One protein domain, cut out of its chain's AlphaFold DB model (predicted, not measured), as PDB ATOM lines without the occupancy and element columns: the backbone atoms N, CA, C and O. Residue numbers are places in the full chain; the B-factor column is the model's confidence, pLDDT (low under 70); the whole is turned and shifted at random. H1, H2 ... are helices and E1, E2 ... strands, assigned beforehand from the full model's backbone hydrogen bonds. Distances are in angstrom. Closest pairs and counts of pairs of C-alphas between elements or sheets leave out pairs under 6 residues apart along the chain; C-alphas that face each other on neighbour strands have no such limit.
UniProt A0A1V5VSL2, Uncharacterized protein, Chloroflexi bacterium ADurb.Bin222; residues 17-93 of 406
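Overview. This is residues 17 to 93 of the 406 residues of an uncharacterized protein of Chloroflexi bacterium ADurb.Bin222 (UniProt A0A1V5VSL2). What shape is it? Three antiparallel strands, E2 E1 E3, form a sheet with H2 across one face and H1 on the other. What parts? Of 77 printed residues, under half are in E1 E2 H1 E3 H2, a mixed class. It is compact, radius of gyration of the C-alphas 12.4 A, spanning 41 by 26 by 20 A.

Arrangement. Which strands pair? E1, residues 28 to 34, forms an antiparallel hairpin with E2, residues 39 to 44: N 30 and O 43, 2.9 A. E3, residues 65 to 72, is antiparallel to E1: N 29 and O 71, 2.9 A. Which helices? H1, residues 45 to 51, joins same-way E2 and E3, E1 between: a split strand-helix-strand unit, crossover right-handed. H1 and H2, residues 78 to 86, have every O i to N i+4 pair within hydrogen-bond range.

Along the chain. Where is E1's start? C-alpha 28 is at (-47.403, -30.577, 42.144). H2's end? C-alpha 86 is at (-48.177, -40.957, 54.296).

Size, cuts and confidence. Any cut? The printed part has none. Any long link? H1 to E3 is long, 13 residues.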
ATOM      1  N   ALA A  17     -33.404 -30.555  43.202       91.25
ATOM      2  CA  ALA A  17     -34.585 -30.048  42.523       91.25
ATOM      3  C   ALA A  17     -34.260 -29.553  41.106       91.25
ATOM      4  O   ALA A  17     -34.928 -29.966  40.165       91.25
ATOM      5  N   ASP A  18     -33.187 -28.772  40.935       89.19
ATOM      6  CA  ASP A  18     -32.744 -28.314  39.609       89.19
ATOM      7  C   ASP A  18     -32.245 -29.479  38.744       89.19
ATOM      8  O   ASP A  18     -32.526 -29.556  37.552       89.19
ATOM      9  N   GLY A  19     -31.510 -30.420  39.349       89.25
ATOM     10  CA  GLY A  19     -30.947 -31.568  38.640       89.25
ATOM     11  C   GLY A  19     -31.983 -32.582  38.151       89.25
ATOM     12  O   GLY A  19     -31.689 -33.334  37.223       89.25
ATOM     13  N   LEU A  20     -33.168 -32.604  38.766       89.38
ATOM     14  CA  LEU A  20     -34.304 -33.454  38.400       89.38
ATOM     15  C   LEU A  20     -35.450 -32.672  37.736       89.38
ATOM     16  O   LEU A  20     -36.506 -33.255  37.503       89.38
ATOM     17  N   ASP A  21     -35.251 -31.383  37.440       92.50
ATOM     18  CA  ASP A  21     -36.257 -30.488  36.848       92.50
ATOM     19  C   ASP A  21     -37.589 -30.463  37.635       92.50
ATOM     20  O   ASP A  21     -38.687 -30.514  37.082       92.50
ATOM     21  N   ILE A  22     -37.495 -30.431  38.971       94.88
ATOM     22  CA  ILE A  22     -38.654 -30.407  39.872       94.88
ATOM     23  C   ILE A  22     -39.166 -28.962  39.992       94.88
ATOM     24  O   ILE A  22     -38.435 -28.096  40.480       94.88
ATOM     25  N   PRO A  23     -40.427 -28.665  39.630       95.69
ATOM     26  CA  PRO A  23     -40.974 -27.314  39.707       95.69
ATOM     27  C   PRO A  23     -41.230 -26.890  41.157       95.69
ATOM     28  O   PRO A  23     -41.738 -27.667  41.958       95.69
ATOM     29  N   ASN A  24     -40.969 -25.630  41.506       95.38
ATOM     30  CA  ASN A  24     -41.326 -25.098  42.826       95.38
ATOM     31  C   ASN A  24     -42.820 -24.724  42.884       95.38
ATOM     32  O   ASN A  24     -43.195 -23.557  42.756       95.38
ATOM     33  N   ARG A  25     -43.681 -25.741  42.979       96.25
ATOM     34  CA  ARG A  25     -45.144 -25.614  42.959       96.25
ATOM     35  C   ARG A  25     -45.786 -26.469  44.045       96.25
ATOM     36  O   ARG A  25     -45.512 -27.662  44.133       96.25
ATOM     37  N   GLY A  26     -46.669 -25.858  44.837       93.25
ATOM     38  CA  GLY A  26     -47.373 -26.532  45.933       93.25
ATOM     39  C   GLY A  26     -48.499 -27.464  45.474       93.25
ATOM     40  O   GLY A  26     -48.886 -28.351  46.224       93.25
ATOM     41  N   ASP A  27     -48.993 -27.302  44.244       94.88
ATOM     42  CA  ASP A  27     -50.012 -28.160  43.625       94.88
ATOM     43  C   ASP A  27     -49.411 -29.316  42.808       94.88
ATOM     44  O   ASP A  27     -50.133 -30.022  42.107       94.88
ATOM     45  N   MET A  28     -48.090 -29.504  42.857       97.06
ATOM     46  CA  MET A  28     -47.403 -30.577  42.144       97.06
ATOM     47  C   MET A  28     -46.669 -31.498  43.108       97.06
ATOM     48  O   MET A  28     -46.071 -31.067  44.096       97.06
ATOM     49  N   TYR A  29     -46.657 -32.780  42.765       96.69
ATOM     50  CA  TYR A  29     -45.994 -33.825  43.527       96.69
ATOM     51  C   TYR A  29     -45.052 -34.615  42.629       96.69
ATOM     52  O   TYR A  29     -45.343 -34.856  41.456       96.69
ATOM     53  N   VAL A  30     -43.928 -35.044  43.191       95.94
ATOM     54  CA  VAL A  30     -43.021 -35.985  42.543       95.94
ATOM     55  C   VAL A  30     -43.275 -37.380  43.101       95.94
ATOM     56  O   VAL A  30     -43.289 -37.586  44.319       95.94
ATOM     57  N   LEU A  31     -43.499 -38.328  42.195       96.38
ATOM     58  CA  LEU A  31     -43.544 -39.751  42.492       96.38
ATOM     59  C   LEU A  31     -42.249 -40.378  42.015       96.38
ATOM     60  O   LEU A  31     -41.769 -40.073  40.926       96.38
ATOM     61  N   PHE A  32     -41.706 -41.276  42.815       95.75
ATOM     62  CA  PHE A  32     -40.524 -42.051  42.469       95.75
ATOM     63  C   PHE A  32     -40.566 -43.382  43.208       95.75
ATOM     64  O   PHE A  32     -41.271 -43.524  44.208       95.75
ATOM     65  N   ARG A  33     -39.822 -44.365  42.712       96.62
ATOM     66  CA  ARG A  33     -39.775 -45.710  43.283       96.62
ATOM     67  C   ARG A  33     -38.380 -46.024  43.768       96.62
ATOM     68  O   ARG A  33     -37.417 -45.790  43.048       96.62
ATOM     69  N   ASP A  34     -38.282 -46.602  44.952       95.56
ATOM     70  CA  ASP A  34     -37.084 -47.302  45.374       95.56
ATOM     71  C   ASP A  34     -37.095 -48.725  44.815       95.56
ATOM     72  O   ASP A  34     -37.932 -49.555  45.179       95.56
ATOM     73  N   ALA A  35     -36.169 -49.002  43.901       94.62
ATOM     74  CA  ALA A  35     -36.062 -50.296  43.246       94.62
ATOM     75  C   ALA A  35     -35.615 -51.417  44.198       94.62
ATOM     76  O   ALA A  35     -35.909 -52.577  43.921       94.62
ATOM     77  N   VAL A  36     -34.928 -51.089  45.300       93.50
ATOM     78  CA  VAL A  36     -34.432 -52.089  46.260       93.50
ATOM     79  C   VAL A  36     -35.573 -52.610  47.129       93.50
ATOM     80  O   VAL A  36     -35.763 -53.818  47.238       93.50
ATOM     81  N   HIS A  37     -36.365 -51.700  47.698       91.44
ATOM     82  CA  HIS A  37     -37.460 -52.042  48.614       91.44
ATOM     83  C   HIS A  37     -38.812 -52.215  47.922       91.44
ATOM     84  O   HIS A  37     -39.778 -52.627  48.556       91.44
ATOM     85  N   ASN A  38     -38.884 -51.921  46.622       93.94
ATOM     86  CA  ASN A  38     -40.113 -51.974  45.843       93.94
ATOM     87  C   ASN A  38     -41.228 -51.059  46.395       93.94
ATOM     88  O   ASN A  38     -42.400 -51.428  46.395       93.94
ATOM     89  N   LEU A  39     -40.851 -49.867  46.867       96.06
ATOM     90  CA  LEU A  39     -41.778 -48.875  47.412       96.06
ATOM     91  C   LEU A  39     -41.812 -47.627  46.535       96.06
ATOM     92  O   LEU A  39     -40.777 -47.121  46.105       96.06
ATOM     93  N   GLU A  40     -43.006 -47.112  46.301       97.44
ATOM     94  CA  GLU A  40     -43.266 -45.804  45.730       97.44
ATOM     95  C   GLU A  40     -43.391 -44.742  46.827       97.44
ATOM     96  O   GLU A  40     -43.928 -44.972  47.911       97.44
ATOM     97  N   TYR A  41     -42.904 -43.546  46.523       96.19
ATOM     98  CA  TYR A  41     -42.921 -42.393  47.407       96.19
ATOM     99  C   TYR A  41     -43.620 -41.233  46.712       96.19
ATOM    100  O   TYR A  41     -43.496 -41.061  45.501       96.19
ATOM    101  N   LEU A  42     -44.307 -40.412  47.502       96.19
ATOM    102  CA  LEU A  42     -44.952 -39.177  47.074       96.19
ATOM    103  C   LEU A  42     -44.401 -38.021  47.908       96.19
ATOM    104  O   LEU A  42     -44.325 -38.116  49.138       96.19
ATOM    105  N   ARG A  43     -43.974 -36.944  47.245       94.88
ATOM    106  CA  ARG A  43     -43.436 -35.738  47.892       94.88
ATOM    107  C   ARG A  43     -43.949 -34.487  47.205       94.88
ATOM    108  O   ARG A  43     -44.017 -34.449  45.979       94.88
ATOM    109  N   ASN A  44     -44.283 -33.468  47.989       96.12
ATOM    110  CA  ASN A  44     -44.664 -32.172  47.448       96.12
ATOM    111  C   ASN A  44     -43.442 -31.491  46.813       96.12
ATOM    112  O   ASN A  44     -42.356 -31.488  47.397       96.12
ATOM    113  N   CYS A  45     -43.602 -30.930  45.616       96.50
ATOM    114  CA  CYS A  45     -42.474 -30.350  44.895       96.50
ATOM    115  C   CYS A  45     -41.953 -29.075  45.571       96.50
ATOM    116  O   CYS A  45     -40.740 -28.909  45.675       96.50
ATOM    117  N   ALA A  46     -42.833 -28.212  46.094       95.25
ATOM    118  CA  ALA A  46     -42.416 -27.018  46.833       95.25
ATOM    119  C   ALA A  46     -41.664 -27.371  48.128       95.25
ATOM    120  O   ALA A  46     -40.624 -26.783  48.418       95.25
ATOM    121  N   GLU A  47     -42.108 -28.398  48.862       93.94
ATOM    122  CA  GLU A  47     -41.409 -28.837  50.078       93.94
ATOM    123  C   GLU A  47     -39.978 -29.328  49.807       93.94
ATOM    124  O   GLU A  47     -39.101 -29.121  50.644       93.94
ATOM    125  N   ILE A  48     -39.707 -29.933  48.643       93.81
ATOM    126  CA  ILE A  48     -38.345 -30.355  48.264       93.81
ATOM    127  C   ILE A  48     -37.428 -29.143  48.067       93.81
ATOM    128  O   ILE A  48     -36.260 -29.197  48.452       93.81
ATOM    129  N   HIS A  49     -37.941 -28.051  47.496       93.81
ATOM    130  CA  HIS A  49     -37.189 -26.798  47.363       93.81
ATOM    131  C   HIS A  49     -36.913 -26.155  48.728       93.81
ATOM    132  O   HIS A  49     -35.816 -25.648  48.955       93.81
ATOM    133  N   GLU A  50     -37.879 -26.199  49.648       92.38
ATOM    134  CA  GLU A  50     -37.768 -25.563  50.968       92.38
ATOM    135  C   GLU A  50     -36.932 -26.361  51.977       92.38
ATOM    136  O   GLU A  50     -36.161 -25.784  52.746       92.38
ATOM    137  N   ARG A  51     -37.107 -27.687  52.017       90.50
ATOM    138  CA  ARG A  51     -36.569 -28.571  53.068       90.50
ATOM    139  C   ARG A  51     -35.535 -29.571  52.552       90.50
ATOM    140  O   ARG A  51     -34.914 -30.269  53.350       90.50
ATOM    141  N   GLY A  52     -35.323 -29.623  51.238       89.56
ATOM    142  CA  GLY A  52     -34.449 -30.595  50.592       89.56
ATOM    143  C   GLY A  52     -35.103 -31.967  50.402       89.56
ATOM    144  O   GLY A  52     -36.250 -32.215  50.770       89.56
ATOM    145  N   PHE A  53     -34.348 -32.884  49.800       87.44
ATOM    146  CA  PHE A  53     -34.784 -34.255  49.543       87.44
ATOM    147  C   PHE A  53     -34.373 -35.163  50.712       87.44
ATOM    148  O   PHE A  53     -33.216 -35.571  50.805       87.44
ATOM    149  N   TYR A  54     -35.304 -35.435  51.632       86.19
ATOM    150  CA  TYR A  54     -35.032 -36.275  52.803       86.19
ATOM    151  C   TYR A  54     -34.834 -37.746  52.420       86.19
ATOM    152  O   TYR A  54     -35.695 -38.348  51.773       86.19
ATOM    153  N   THR A  55     -33.741 -38.330  52.906       84.56
ATOM    154  CA  THR A  55     -33.442 -39.765  52.845       84.56
ATOM    155  C   THR A  55     -32.813 -40.190  54.162       84.56
ATOM    156  O   THR A  55     -31.931 -39.495  54.669       84.56
ATOM    157  N   GLU A  56     -33.213 -41.342  54.677       84.75
ATOM    158  CA  GLU A  56     -32.564 -41.995  55.811       84.75
ATOM    159  C   GLU A  56     -31.829 -43.229  55.291       84.75
ATOM    160  O   GLU A  56     -32.300 -43.854  54.349       84.75
ATOM    161  N   LEU A  57     -30.644 -43.521  55.826       86.81
ATOM    162  CA  LEU A  57     -29.845 -44.670  55.405       86.81
ATOM    163  C   LEU A  57     -29.217 -45.317  56.636       86.81
ATOM    164  O   LEU A  57     -28.398 -44.699  57.325       86.81
ATOM    165  N   HIS A  58     -29.587 -46.559  56.912       86.81
ATOM    166  CA  HIS A  58     -28.990 -47.362  57.967       86.81
ATOM    167  C   HIS A  58     -27.724 -48.089  57.486       86.81
ATOM    168  O   HIS A  58     -27.308 -48.023  56.326       86.81
ATOM    169  N   ALA A  59     -27.052 -48.783  58.408       89.38
ATOM    170  CA  ALA A  59     -25.853 -49.542  58.075       89.38
ATOM    171  C   ALA A  59     -26.172 -50.644  57.049       89.38
ATOM    172  O   ALA A  59     -27.075 -51.446  57.267       89.38
ATOM    173  N   TYR A  60     -25.379 -50.701  55.973       86.19
ATOM    174  CA  TYR A  60     -25.527 -51.647  54.853       86.19
ATOM    175  C   TYR A  60     -26.806 -51.485  54.017       86.19
ATOM    176  O   TYR A  60     -27.072 -52.320  53.154       86.19
ATOM    177  N   GLU A  61     -27.567 -50.414  54.229       89.81
ATOM    178  CA  GLU A  61     -28.736 -50.089  53.420       89.81
ATOM    179  C   GLU A  61     -28.319 -49.397  52.115       89.81
ATOM    180  O   GLU A  61     -27.311 -48.687  52.051       89.81
ATOM    181  N   VAL A  62     -29.091 -49.627  51.053       91.75
ATOM    182  CA  VAL A  62     -28.927 -48.981  49.749       91.75
ATOM    183  C   VAL A  62     -30.308 -48.599  49.238       91.75
ATOM    184  O   VAL A  62     -31.202 -49.439  49.192       91.75
ATOM    185  N   HIS A  63     -30.451 -47.358  48.780       91.62
ATOM    186  CA  HIS A  63     -31.619 -46.903  48.034       91.62
ATOM    187  C   HIS A  63     -31.255 -46.682  46.570       91.62
ATOM    188  O   HIS A  63     -30.216 -46.092  46.259       91.62
ATOM    189  N   VAL A  64     -32.132 -47.116  45.666       94.38
ATOM    190  CA  VAL A  64     -32.004 -46.841  44.231       94.38
ATOM    191  C   VAL A  64     -33.308 -46.222  43.752       94.38
ATOM    192  O   VAL A  64     -34.234 -46.921  43.345       94.38
ATOM    193  N   PHE A  65     -33.378 -44.891  43.816       94.69
ATOM    194  CA  PHE A  65     -34.556 -44.148  43.382       94.69
ATOM    195  C   PHE A  65     -34.591 -43.996  41.862       94.69
ATOM    196  O   PHE A  65     -33.656 -43.485  41.244       94.69
ATOM    197  N   VAL A  66     -35.690 -44.441  41.262       95.00
ATOM    198  CA  VAL A  66     -35.926 -44.468  39.816       95.00
ATOM    199  C   VAL A  66     -37.345 -43.999  39.493       95.00
ATOM    200  O   VAL A  66     -38.177 -43.824  40.383       95.00
ATOM    201  N   ASN A  67     -37.635 -43.829  38.200       94.88
ATOM    202  CA  ASN A  67     -38.970 -43.513  37.683       94.88
ATOM    203  C   ASN A  67     -39.581 -42.232  38.273       94.88
ATOM    204  O   ASN A  67     -40.774 -42.192  38.572       94.88
ATOM    205  N   PHE A  68     -38.763 -41.188  38.429       95.00
ATOM    206  CA  PHE A  68     -39.245 -39.865  38.807       95.00
ATOM    207  C   PHE A  68     -40.280 -39.379  37.789       95.00
ATOM    208  O   PHE A  68     -39.992 -39.274  36.595       95.00
ATOM    209  N   ARG A  69     -41.489 -39.090  38.265       95.38
ATOM    210  CA  ARG A  69     -42.586 -38.532  37.475       95.38
ATOM    211  C   ARG A  69     -43.267 -37.425  38.264       95.38
ATOM    212  O   ARG A  69     -43.491 -37.561  39.465       95.38
ATOM    213  N   LEU A  70     -43.598 -36.339  37.583       96.19
ATOM    214  CA  LEU A  70     -44.352 -35.234  38.158       96.19
ATOM    215  C   LEU A  70     -45.841 -35.460  37.908       96.19
ATOM    216  O   LEU A  70     -46.241 -35.785  36.789       96.19
ATOM    217  N   VAL A  71     -46.654 -35.264  38.937       95.69
ATOM    218  CA  VAL A  71     -48.114 -35.236  38.835       95.69
ATOM    219  C   VAL A  71     -48.628 -33.918  39.387       95.69
ATOM    220  O   VAL A  71     -48.056 -33.352  40.321       95.69
ATOM    221  N   GLN A  72     -49.705 -33.425  38.794       95.62
ATOM    222  CA  GLN A  72     -50.433 -32.282  39.316       95.62
ATOM    223  C   GLN A  72     -51.613 -32.784  40.142       95.62
ATOM    224  O   GLN A  72     -52.254 -33.773  39.779       95.62
ATOM    225  N   ASP A  73     -51.878 -32.109  41.252       93.69
ATOM    226  CA  ASP A  73     -53.045 -32.399  42.065       93.69
ATOM    227  C   ASP A  73     -54.340 -31.988  41.356       93.69
ATOM    228  O   ASP A  73     -54.350 -31.105  40.494       93.69
ATOM    229  N   ASN A  74     -55.438 -32.646  41.711       89.25
ATOM    230  CA  ASN A  74     -56.757 -32.302  41.194       89.25
ATOM    231  C   ASN A  74     -57.436 -31.237  42.073       89.25
ATOM    232  O   ASN A  74     -56.921 -30.844  43.118       89.25
ATOM    233  N   GLU A  75     -58.622 -30.778  41.664       86.25
ATOM    234  CA  GLU A  75     -59.389 -29.754  42.394       86.25
ATOM    235  C   GLU A  75     -59.750 -30.168  43.833       86.25
ATOM    236  O   GLU A  75     -60.001 -29.316  44.683       86.25
ATOM    237  N   TRP A  76     -59.740 -31.472  44.119       84.94
ATOM    238  CA  TRP A  76     -60.032 -32.052  45.429       84.94
ATOM    239  C   TRP A  76     -58.776 -32.302  46.283       84.94
ATOM    240  O   TRP A  76     -58.893 -32.725  47.434       84.94
ATOM    241  N   GLY A  77     -57.573 -32.040  45.761       89.69
ATOM    242  CA  GLY A  77     -56.320 -32.177  46.504       89.69
ATOM    243  C   GLY A  77     -55.953 -33.622  46.859       89.69
ATOM    244  O   GLY A  77     -55.437 -33.872  47.950       89.69
ATOM    245  N   HIS A  78     -56.292 -34.595  46.006       90.12
ATOM    246  CA  HIS A  78     -56.117 -36.020  46.299       90.12
ATOM    247  C   HIS A  78     -54.670 -36.408  46.631       90.12
ATOM    248  O   HIS A  78     -54.432 -37.131  47.603       90.12
ATOM    249  N   TYR A  79     -53.699 -35.926  45.853       94.06
ATOM    250  CA  TYR A  79     -52.291 -36.221  46.116       94.06
ATOM    251  C   TYR A  79     -51.805 -35.518  47.381       94.06
ATOM    252  O   TYR A  79     -51.034 -36.107  48.134       94.06
ATOM    253  N   GLY A  80     -52.288 -34.310  47.672       93.56
ATOM    254  CA  GLY A  80     -51.977 -33.615  48.916       93.56
ATOM    255  C   GLY A  80     -52.502 -34.317  50.157       93.56
ATOM    256  O   GLY A  80     -51.759 -34.473  51.127       93.56
ATOM    257  N   GLN A  81     -53.738 -34.814  50.116       92.69
ATOM    258  CA  GLN A  81     -54.306 -35.606  51.207       92.69
ATOM    259  C   GLN A  81     -53.500 -36.888  51.442       92.69
ATOM    260  O   GLN A  81     -53.143 -37.185  52.584       92.69
ATOM    261  N   LEU A  82     -53.136 -37.610  50.373       94.25
ATOM    262  CA  LEU A  82     -52.301 -38.802  50.504       94.25
ATOM    263  C   LEU A  82     -50.894 -38.467  51.007       94.25
ATOM    264  O   LEU A  82     -50.393 -39.145  51.898       94.25
ATOM    265  N   ALA A  83     -50.250 -37.423  50.485       93.44
ATOM    266  CA  ALA A  83     -48.917 -37.016  50.921       93.44
ATOM    267  C   ALA A  83     -48.899 -36.677  52.420       93.44
ATOM    268  O   ALA A  83     -48.006 -37.129  53.143       93.44
ATOM    269  N   ALA A  84     -49.921 -35.958  52.897       92.50
ATOM    270  CA  ALA A  84     -50.109 -35.664  54.313       92.50
ATOM    271  C   ALA A  84     -50.340 -36.940  55.143       92.50
ATOM    272  O   ALA A  84     -49.739 -37.090  56.206       92.50
ATOM    273  N   HIS A  85     -51.153 -37.880  54.647       90.44
ATOM    274  CA  HIS A  85     -51.426 -39.157  55.315       90.44
ATOM    275  C   HIS A  85     -50.186 -40.068  55.404       90.44
ATOM    276  O   HIS A  85     -49.929 -40.699  56.433       90.44
ATOM    277  N   LEU A  86     -49.390 -40.142  54.333       92.38
ATOM    278  CA  LEU A  86     -48.177 -40.957  54.296       92.38
ATOM    279  C   LEU A  86     -47.070 -40.368  55.167       92.38
ATOM    280  O   LEU A  86     -46.273 -41.131  55.719       92.38
ATOM    281  N   GLY A  87     -47.013 -39.039  55.295       90.25
ATOM    282  CA  GLY A  87     -46.049 -38.353  56.157       90.25
ATOM    283  C   GLY A  87     -44.598 -38.693  55.813       90.25
ATOM    284  O   GLY A  87     -43.754 -38.796  56.695       90.25
ATOM    285  N   GLY A  88     -44.313 -38.956  54.538       89.44
ATOM    286  CA  GLY A  88     -42.990 -39.377  54.092       89.44
ATOM    287  C   GLY A  88     -42.817 -40.888  53.876       89.44
ATOM    288  O   GLY A  88     -41.872 -41.300  53.203       89.44
ATOM    289  N   ARG A  89     -43.714 -41.739  54.381       92.19
ATOM    290  CA  ARG A  89     -43.582 -43.198  54.230       92.19
ATOM    291  C   ARG A  89     -43.755 -43.641  52.773       92.19
ATOM    292  O   ARG A  89     -44.533 -43.047  52.029       92.19
ATOM    293  N   GLY A  90     -42.999 -44.665  52.379       92.25
ATOM    294  CA  GLY A  90     -43.168 -45.339  51.091       92.25
ATOM    295  C   GLY A  90     -44.296 -46.368  51.155       92.25
ATOM    296  O   GLY A  90     -44.556 -46.933  52.217       92.25
ATOM    297  N   VAL A  91     -44.953 -46.613  50.026       95.38
ATOM    298  CA  VAL A  91     -46.024 -47.611  49.874       95.38
ATOM    299  C   VAL A  91     -45.767 -48.487  48.652       95.38
ATOM    300  O   VAL A  91     -45.128 -48.019  47.718       95.38
ATOM    301  N   PRO A  92     -46.266 -49.732  48.588       93.62
ATOM    302  CA  PRO A  92     -46.064 -50.585  47.412       93.62
ATOM    303  C   PRO A  92     -46.584 -49.971  46.097       93.62
ATOM    304  O   PRO A  92     -45.988 -50.179  45.044       93.62
ATOM    305  N   SER A  93     -47.677 -49.200  46.162       94.94
ATOM    306  CA  SER A  93     -48.273 -48.488  45.024       94.94
ATOM    307  C   SER A  93     -49.001 -47.228  45.493       94.94
ATOM    308  O   SER A  93     -49.889 -47.301  46.345       94.94
TER     309      SER A  93